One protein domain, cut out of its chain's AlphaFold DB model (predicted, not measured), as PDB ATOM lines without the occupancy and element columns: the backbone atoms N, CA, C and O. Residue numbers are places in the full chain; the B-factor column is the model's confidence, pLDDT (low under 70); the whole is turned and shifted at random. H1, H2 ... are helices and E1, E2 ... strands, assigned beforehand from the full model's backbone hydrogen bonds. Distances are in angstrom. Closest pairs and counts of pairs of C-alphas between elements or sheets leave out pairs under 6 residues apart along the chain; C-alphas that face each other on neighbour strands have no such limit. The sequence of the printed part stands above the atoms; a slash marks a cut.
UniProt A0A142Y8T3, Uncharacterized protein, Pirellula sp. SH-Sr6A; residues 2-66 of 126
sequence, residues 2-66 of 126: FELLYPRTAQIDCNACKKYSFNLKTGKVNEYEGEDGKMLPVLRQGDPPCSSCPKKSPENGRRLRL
ATOM      1  N   PHE A   2     -43.195   2.739 -26.873       39.84
ATOM      2  CA  PHE A   2     -42.494   2.771 -25.585       39.84
ATOM      3  C   PHE A   2     -41.030   2.397 -25.833       39.84
ATOM      4  O   PHE A   2     -40.747   1.237 -26.133       39.84
ATOM      5  N   GLU A   3     -40.125   3.372 -25.725       42.28
ATOM      6  CA  GLU A   3     -38.690   3.173 -25.479       42.28
ATOM      7  C   GLU A   3     -38.536   2.398 -24.164       42.28
ATOM      8  O   GLU A   3     -38.296   2.947 -23.090       42.28
ATOM      9  N   LEU A   4     -38.797   1.091 -24.235       41.81
ATOM     10  CA  LEU A   4     -38.626   0.160 -23.141       41.81
ATOM     11  C   LEU A   4     -37.186   0.287 -22.632       41.81
ATOM     12  O   LEU A   4     -36.260  -0.229 -23.248       41.81
ATOM     13  N   LEU A   5     -37.044   0.900 -21.458       50.91
ATOM     14  CA  LEU A   5     -35.936   0.669 -20.539       50.91
ATOM     15  C   LEU A   5     -34.559   1.034 -21.110       50.91
ATOM     16  O   LEU A   5     -33.665   0.191 -21.104       50.91
ATOM     17  N   TYR A   6     -34.323   2.289 -21.514       53.84
ATOM     18  CA  TYR A   6     -32.931   2.743 -21.492       53.84
ATOM     19  C   TYR A   6     -32.452   2.638 -20.031       53.84
ATOM     20  O   TYR A   6     -33.051   3.265 -19.148       53.84
ATOM     21  N   PRO A   7     -31.408   1.844 -19.719       61.88
ATOM     22  CA  PRO A   7     -30.980   1.632 -18.332       61.88
ATOM     23  C   PRO A   7     -30.689   2.953 -17.614       61.88
ATOM     24  O   PRO A   7     -30.915   3.093 -16.415       61.88
ATOM     25  N   ARG A   8     -30.257   3.953 -18.388       65.75
ATOM     26  CA  ARG A   8     -29.909   5.295 -17.928       65.75
ATOM     27  C   ARG A   8     -31.131   6.087 -17.444       65.75
ATOM     28  O   ARG A   8     -31.084   6.659 -16.363       65.75
ATOM     29  N   THR A   9     -32.267   6.038 -18.144       67.19
ATOM     30  CA  THR A   9     -33.531   6.651 -17.684       67.19
ATOM     31  C   THR A   9     -34.146   5.897 -16.502       67.19
ATOM     32  O   THR A   9     -34.759   6.497 -15.614       67.19
ATOM     33  N   ALA A  10     -33.917   4.585 -16.414       69.62
ATOM     34  CA  ALA A  10     -34.304   3.797 -15.246       69.62
ATOM     35  C   ALA A  10     -33.518   4.179 -13.973       69.62
ATOM     36  O   ALA A  10     -34.044   4.002 -12.873       69.62
ATOM     37  N   GLN A  11     -32.328   4.778 -14.081       75.25
ATOM     38  CA  GLN A  11     -31.535   5.217 -12.923       75.25
ATOM     39  C   GLN A  11     -31.959   6.580 -12.348       75.25
ATOM     40  O   GLN A  11     -31.742   6.820 -11.161       75.25
ATOM     41  N   ILE A  12     -32.629   7.431 -13.135       83.81
ATOM     42  CA  ILE A  12     -33.015   8.794 -12.723       83.81
ATOM     43  C   ILE A  12     -33.897   8.767 -11.465       83.81
ATOM     44  O   ILE A  12     -34.916   8.076 -11.416       83.81
ATOM     45  N   ASP A  13     -33.537   9.520 -10.429       85.94
ATOM     46  CA  ASP A  13     -34.364   9.633  -9.226       85.94
ATOM     47  C   ASP A  13     -35.680  10.379  -9.512       85.94
ATOM     48  O   ASP A  13     -35.702  11.318 -10.302       85.94
ATOM     49  N   CYS A  14     -36.794   9.978  -8.890       87.81
ATOM     50  CA  CYS A  14     -38.089  10.621  -9.156       87.81
ATOM     51  C   CYS A  14     -38.129  12.077  -8.667       87.81
ATOM     52  O   CYS A  14     -38.729  12.918  -9.335       87.81
ATOM     53  N   ASN A  15     -37.451  12.395  -7.562       88.06
ATOM     54  CA  ASN A  15     -37.356  13.769  -7.069       88.06
ATOM     55  C   ASN A  15     -36.494  14.615  -8.009       88.06
ATOM     56  O   ASN A  15     -36.854  15.743  -8.335       88.06
ATOM     57  N   ALA A  16     -35.396  14.043  -8.513       89.25
ATOM     58  CA  ALA A  16     -34.567  14.705  -9.515       89.25
ATOM     59  C   ALA A  16     -35.343  14.921 -10.825       89.25
ATOM     60  O   ALA A  16     -35.304  16.015 -11.376       89.25
ATOM     61  N   CYS A  17     -36.110  13.923 -11.277       88.38
ATOM     62  CA  CYS A  17     -36.976  14.011 -12.455       88.38
ATOM     63  C   CYS A  17     -37.996  15.151 -12.338       88.38
ATOM     64  O   CYS A  17     -38.230  15.852 -13.318       88.38
ATOM     65  N   LYS A  18     -38.570  15.359 -11.143       89.31
ATOM     66  CA  LYS A  18     -39.490  16.471 -10.873       89.31
ATOM     67  C   LYS A  18     -38.796  17.834 -10.970       89.31
ATOM     68  O   LYS A  18     -39.417  18.790 -11.410       89.31
ATOM     69  N   LYS A  19     -37.531  17.923 -10.554       92.69
ATOM     70  CA  LYS A  19     -36.796  19.191 -10.464       92.69
ATOM     71  C   LYS A  19     -36.116  19.597 -11.776       92.69
ATOM     72  O   LYS A  19     -36.123  20.773 -12.120       92.69
ATOM     73  N   TYR A  20     -35.545  18.643 -12.509       93.88
ATOM     74  CA  TYR A  20     -34.641  18.921 -13.626       93.88
ATOM     75  C   TYR A  20     -35.098  18.311 -14.953       93.88
ATOM     76  O   TYR A  20     -35.794  17.286 -15.010       93.88
ATOM     77  N   SER A  21     -34.671  18.948 -16.040       90.81
ATOM     78  CA  SER A  21     -34.796  18.434 -17.400       90.81
ATOM     79  C   SER A  21     -33.671  17.433 -17.683       90.81
ATOM     80  O   SER A  21     -32.527  17.657 -17.304       90.81
ATOM     81  N   PHE A  22     -33.985  16.315 -18.339       88.31
ATOM     82  CA  PHE A  22     -33.019  15.254 -18.641       88.31
ATOM     83  C   PHE A  22     -33.031  14.917 -20.126       88.31
ATOM     84  O   PHE A  22     -34.093  14.818 -20.742       88.31
ATOM     85  N   ASN A  23     -31.856  14.622 -20.670       85.69
ATOM     86  CA  ASN A  23     -31.730  13.976 -21.964       85.69
ATOM     87  C   ASN A  23     -32.032  12.479 -21.805       85.69
ATOM     88  O   ASN A  23     -31.268  11.737 -21.188       85.69
ATOM     89  N   LEU A  24     -33.151  12.013 -22.365       77.19
ATOM     90  CA  LEU A  24     -33.617  10.632 -22.184       77.19
ATOM     91  C   LEU A  24     -32.703   9.580 -22.837       77.19
ATOM     92  O   LEU A  24     -32.682   8.438 -22.377       77.19
ATOM     93  N   LYS A  25     -31.908   9.965 -23.847       77.38
ATOM     94  CA  LYS A  25     -30.935   9.074 -24.499       77.38
ATOM     95  C   LYS A  25     -29.711   8.847 -23.613       77.38
ATOM     96  O   LYS A  25     -29.246   7.718 -23.458       77.38
ATOM     97  N   THR A  26     -29.179   9.916 -23.017       80.06
ATOM     98  CA  THR A  26     -27.951   9.850 -22.204       80.06
ATOM     99  C   THR A  26     -28.223   9.621 -20.719       80.06
ATOM    100  O   THR A  26     -27.326   9.195 -19.994       80.06
ATOM    101  N   GLY A  27     -29.447   9.890 -20.256       79.69
ATOM    102  CA  GLY A  27     -29.838   9.902 -18.846       79.69
ATOM    103  C   GLY A  27     -29.202  11.028 -18.025       79.69
ATOM    104  O   GLY A  27     -29.326  11.010 -16.803       79.69
ATOM    105  N   LYS A  28     -28.512  11.979 -18.667       87.00
ATOM    106  CA  LYS A  28     -27.885  13.123 -17.998       87.00
ATOM    107  C   LYS A  28     -28.866  14.286 -17.866       87.00
ATOM    108  O   LYS A  28     -29.798  14.407 -18.664       87.00
ATOM    109  N   VAL A  29     -28.645  15.117 -16.852       91.38
ATOM    110  CA  VAL A  29     -29.344  16.397 -16.696       91.38
ATOM    111  C   VAL A  29     -28.959  17.293 -17.875       91.38
ATOM    112  O   VAL A  29     -27.815  17.265 -18.320       91.38
ATOM    113  N   ASN A  30     -29.929  18.021 -18.422       92.25
ATOM    114  CA  ASN A  30     -29.647  19.072 -19.393       92.25
ATOM    115  C   ASN A  30     -29.049  20.256 -18.642       92.25
ATOM    116  O   ASN A  30     -29.591  20.654 -17.614       92.25
ATOM    117  N   GLU A  31     -27.956  20.807 -19.146       95.44
ATOM    118  CA  GLU A  31     -27.229  21.899 -18.506       95.44
ATOM    119  C   GLU A  31     -27.153  23.097 -19.458       95.44
ATOM    120  O   GLU A  31     -27.201  22.922 -20.678       95.44
ATOM    121  N   TYR A  32     -27.070  24.300 -18.898       94.19
ATOM    122  CA  TYR A  32     -26.857  25.554 -19.617       94.19
ATOM    123  C   TYR A  32     -25.685  26.313 -18.991       94.19
ATOM    124  O   TYR A  32     -25.400  26.132 -17.807       94.19
ATOM    125  N   GLU A  33     -25.007  27.144 -19.774       95.69
ATOM    126  CA  GLU A  33     -23.916  27.986 -19.284       95.69
ATOM    127  C   GLU A  33     -24.492  29.241 -18.613       95.69
ATOM    128  O   GLU A  33     -25.287  29.970 -19.211       95.69
ATOM    129  N   GLY A  34     -24.157  29.442 -17.337       91.94
ATOM    130  CA  GLY A  34     -24.525  30.626 -16.567       91.94
ATOM    131  C   GLY A  34     -23.636  31.831 -16.876       91.94
ATOM    132  O   GLY A  34     -22.613  31.715 -17.544       91.94
ATOM    133  N   GLU A  35     -24.000  32.996 -16.339       91.12
ATOM    134  CA  GLU A  35     -23.254  34.254 -16.534       91.12
ATOM    135  C   GLU A  35     -21.807  34.195 -16.010       91.12
ATOM    136  O   GLU A  35     -20.942  34.921 -16.488       91.12
ATOM    137  N   ASP A  36     -21.526  33.305 -15.056       93.56
ATOM    138  CA  ASP A  36     -20.195  33.052 -14.504       93.56
ATOM    139  C   ASP A  36     -19.431  31.927 -15.233       93.56
ATOM    140  O   ASP A  36     -18.417  31.440 -14.728       93.56
ATOM    141  N   GLY A  37     -19.927  31.481 -16.393       91.88
ATOM    142  CA  GLY A  37     -19.356  30.388 -17.186       91.88
ATOM    143  C   GLY A  37     -19.554  28.997 -16.574       91.88
ATOM    144  O   GLY A  37     -18.996  28.013 -17.063       91.88
ATOM    145  N   LYS A  38     -20.321  28.867 -15.480       94.12
ATOM    146  CA  LYS A  38     -20.594  27.562 -14.864       94.12
ATOM    147  C   LYS A  38     -21.759  26.860 -15.549       94.12
ATOM    148  O   LYS A  38     -22.800  27.455 -15.810       94.12
ATOM    149  N   MET A  39     -21.615  25.552 -15.747       94.06
ATOM    150  CA  MET A  39     -22.706  24.701 -16.223       94.06
ATOM    151  C   MET A  39     -23.719  24.473 -15.096       94.06
ATOM    152  O   MET A  39     -23.398  23.883 -14.063       94.06
ATOM    153  N   LEU A  40     -24.948  24.941 -15.298       93.12
ATOM    154  CA  LEU A  40     -26.048  24.838 -14.347       93.12
ATOM    155  C   LEU A  40     -27.151  23.917 -14.878       93.12
ATOM    156  O   LEU A  40     -27.440  23.910 -16.075       93.12
ATOM    157  N   PRO A  41     -27.813  23.136 -14.008       94.94
ATOM    158  CA  PRO A  41     -28.863  22.226 -14.430       94.94
ATOM    159  C   PRO A  41     -30.132  22.986 -14.834       94.94
ATOM    160  O   PRO A  41     -30.664  23.800 -14.080       94.94
ATOM    161  N   VAL A  42     -30.679  22.648 -15.999       95.06
ATOM    162  CA  VAL A  42     -31.941  23.191 -16.507       95.06
ATOM    163  C   VAL A  42     -33.099  22.652 -15.665       95.06
ATOM    164  O   VAL A  42     -33.313  21.435 -15.566       95.06
ATOM    165  N   LEU A  43     -33.880  23.557 -15.075       94.44
ATOM    166  CA  LEU A  43     -35.103  23.203 -14.356       94.44
ATOM    167  C   LEU A  43     -36.158  22.654 -15.320       94.44
ATOM    168  O   LEU A  43     -36.280  23.091 -16.465       94.44
ATOM    169  N   ARG A  44     -36.937  21.674 -14.861       91.19
ATOM    170  CA  ARG A  44     -38.054  21.161 -15.655       91.19
ATOM    171  C   ARG A  44     -39.158  22.214 -15.721       91.19
ATOM    172  O   ARG A  44     -39.586  22.719 -14.690       91.19
ATOM    173  N   GLN A  45     -39.660  22.471 -16.925       90.25
ATOM    174  CA  GLN A  45     -40.914  23.190 -17.115       90.25
ATOM    175  C   GLN A  45     -42.058  22.182 -17.279       90.25
ATOM    176  O   GLN A  45     -41.980  21.281 -18.116       90.25
ATOM    177  N   GLY A  46     -43.091  22.315 -16.446       86.62
ATOM    178  CA  GLY A  46     -44.259  21.432 -16.427       86.62
ATOM    179  C   GLY A  46     -44.104  20.162 -15.584       86.62
ATOM    180  O   GLY A  46     -43.063  19.889 -14.981       86.62
ATOM    181  N   ASP A  47     -45.179  19.378 -15.543       84.75
ATOM    182  CA  ASP A  47     -45.247  18.171 -14.726       84.75
ATOM    183  C   ASP A  47     -44.370  17.031 -15.273       84.75
ATOM    184  O   ASP A  47     -44.211  16.856 -16.488       84.75
ATOM    185  N   PRO A  48     -43.781  16.202 -14.390       82.81
ATOM    186  CA  PRO A  48     -43.065  15.014 -14.822       82.81
ATOM    187  C   PRO A  48     -44.032  14.025 -15.503       82.81
ATOM    188  O   PRO A  48     -45.162  13.850 -15.040       82.81
ATOM    189  N   PRO A  49     -43.596  13.303 -16.554       83.44
ATOM    190  CA  PRO A  49     -44.436  12.363 -17.304       83.44
ATOM    191  C   PRO A  49     -44.633  11.042 -16.538       83.44
ATOM    192  O   PRO A  49     -44.290   9.954 -17.001       83.44
ATOM    193  N   CYS A  50     -45.154  11.122 -15.315       83.06
ATOM    194  CA  CYS A  50     -45.308   9.989 -14.411       83.06
ATOM    195  C   CYS A  50     -46.270   8.923 -14.960       83.06
ATOM    196  O   CYS A  50     -46.023   7.737 -14.764       83.06
ATOM    197  N   SER A  51     -47.308   9.316 -15.707       81.56
ATOM    198  CA  SER A  51     -48.316   8.405 -16.277       81.56
ATOM    199  C   SER A  51     -47.738   7.397 -17.278       81.56
ATOM    200  O   SER A  51     -48.161   6.239 -17.307       81.56
ATOM    201  N   SER A  52     -46.743   7.806 -18.065       79.31
ATOM    202  CA  SER A  52     -46.035   6.951 -19.027       79.31
ATOM    203  C   SER A  52     -44.722   6.382 -18.473       79.31
ATOM    204  O   SER A  52     -44.134   5.474 -19.065       79.31
ATOM    205  N   CYS A  53     -44.265   6.867 -17.315       81.25
ATOM    206  CA  CYS A  53     -43.045   6.407 -16.667       81.25
ATOM    207  C   CYS A  53     -43.207   4.984 -16.091       81.25
ATOM    208  O   CYS A  53     -44.149   4.729 -15.337       81.25
ATOM    209  N   PRO A  54     -42.241   4.065 -16.305       77.69
ATOM    210  CA  PRO A  54     -42.264   2.732 -15.695       77.69
ATOM    211  C   PRO A  54     -42.314   2.746 -14.162       77.69
ATOM    212  O   PRO A  54     -42.848   1.821 -13.553       77.69
ATOM    213  N   LYS A  55     -41.763   3.796 -13.532       83.88
ATOM    214  CA  LYS A  55     -41.806   3.964 -12.075       83.88
ATOM    215  C   LYS A  55     -43.177   4.415 -11.592       83.88
ATOM    216  O   LYS A  55     -43.518   4.062 -10.475       83.88
ATOM    217  N   LYS A  56     -43.973   5.109 -12.415       84.06
ATOM    218  CA  LYS A  56     -45.314   5.664 -12.132       84.06
ATOM    219  C   LYS A  56     -45.411   6.675 -10.982       84.06
ATOM    220  O   LYS A  56     -46.090   7.680 -11.130       84.06
ATOM    221  N   SER A  57     -44.734   6.438  -9.863       84.12
ATOM    222  CA  SER A  57     -44.651   7.343  -8.720       84.12
ATOM    223  C   SER A  57     -43.287   7.230  -8.022       84.12
ATOM    224  O   SER A  57     -42.580   6.228  -8.208       84.12
ATOM    225  N   PRO A  58     -42.898   8.221  -7.199       84.31
ATOM    226  CA  PRO A  58     -41.714   8.132  -6.350       84.31
ATOM    227  C   PRO A  58     -41.725   6.910  -5.423       84.31
ATOM    228  O   PRO A  58     -40.701   6.243  -5.278       84.31
ATOM    229  N   GLU A  59     -42.873   6.578  -4.832       84.44
ATOM    230  CA  GLU A  59     -43.038   5.459  -3.897       84.44
ATOM    231  C   GLU A  59     -42.757   4.137  -4.605       84.44
ATOM    232  O   GLU A  59     -41.967   3.317  -4.133       84.44
ATOM    233  N   ASN A  60     -43.344   3.945  -5.789       84.56
ATOM    234  CA  ASN A  60     -43.107   2.746  -6.578       84.56
ATOM    235  C   ASN A  60     -41.678   2.721  -7.149       84.56
ATOM    236  O   ASN A  60     -41.039   1.673  -7.156       84.56
ATOM    237  N   GLY A  61     -41.104   3.874  -7.503       83.38
ATOM    238  CA  GLY A  61     -39.688   3.993  -7.858       83.38
ATOM    239  C   GLY A  61     -38.741   3.505  -6.753       83.38
ATOM    240  O   GLY A  61     -37.778   2.798  -7.050       83.38
ATOM    241  N   ARG A  62     -39.032   3.811  -5.479       82.19
ATOM    242  CA  ARG A  62     -38.270   3.284  -4.330       82.19
ATOM    243  C   ARG A  62     -38.427   1.772  -4.189       82.19
ATOM    244  O   ARG A  62     -37.435   1.094  -3.949       82.19
ATOM    245  N   ARG A  63     -39.636   1.232  -4.390       81.88
ATOM    246  CA  ARG A  63     -39.894  -0.225  -4.360       81.88
ATOM    247  C   ARG A  63     -39.150  -0.981  -5.463       81.88
ATOM    248  O   ARG A  63     -38.799  -2.138  -5.270       81.88
ATOM    249  N   LEU A  64     -38.912  -0.331  -6.602       81.00
ATOM    250  CA  LEU A  64     -38.176  -0.894  -7.734       81.00
ATOM    251  C   LEU A  64     -36.648  -0.840  -7.561       81.00
ATOM    252  O   LEU A  64     -35.934  -1.459  -8.349       81.00
ATOM    253  N   ARG A  65     -36.124  -0.116  -6.561       80.94
ATOM    254  CA  ARG A  65     -34.689  -0.124  -6.253       80.94
ATOM    255  C   ARG A  65     -34.337  -1.368  -5.447       80.94
ATOM    256  O   ARG A  65     -34.997  -1.703  -4.467       80.94
ATOM    257  N   LEU A  66     -33.245  -2.022  -5.836       83.25
ATOM    258  CA  LEU A  66     -32.643  -3.046  -4.994       83.25
ATOM    259  C   LEU A  66     -32.123  -2.389  -3.715       83.25
ATOM    260  O   LEU A  66     -31.428  -1.372  -3.774       83.25
TER     261      LEU A  66
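This is residues 2 to 66 of the 126 residues of an uncharacterized protein of Pirellula sp. SH-Sr6A (UniProt A0A142Y8T3). There is little regular structure here: a small hairpin of strands E1 and E2 makes one end of an elongated, loop-rich chain path, and three short helices lie toward the other end. The printed part has 65 residues, with 23 in named elements, in the order H1, H2, E1, E2, H3; the class is mixed, the sheet antiparallel. It is only just compact, close to loose, with a radius of gyration of the C-alphas of 12.9 A and spans of 40 by 23 by 19 A.

Look first at the hairpin of E1, residues 31 to 33, and E2, residues 39 to 41, antiparallel at 140 degrees; N 32 and O 40 are 2.9 A apart, within hydrogen-bond range. H2, residues 14 to 19, and H3, residues 58 to 63, only just touch, with 3 pairs of C-alphas within 8 A, the closest Cys 14 and Pro 58 at 5.2 A; they run opposite ways at a shallow tilt of 24 degrees. H1, residues 7 to 11, is apart from H2 and H3. In H1, H2 and H3 every O i to N i+4 pair is within hydrogen-bond range.

Find C-alpha 31 at (-27.229, 21.899, -18.506); E1 runs 7.0 A, E2 6.9 A. H1 spans 6.5 A, H2 and H3 8.8 A each, H3 ending at C-alpha 63, (-39.894, -0.225, -4.360).

The C-alphas farthest apart, of Glu 35 and Arg 63, are 40.2 A apart. The printed part has no cut; the links H2 to E1 and E2 to H3 are long. Residues 2 to 10 have pLDDT under 70.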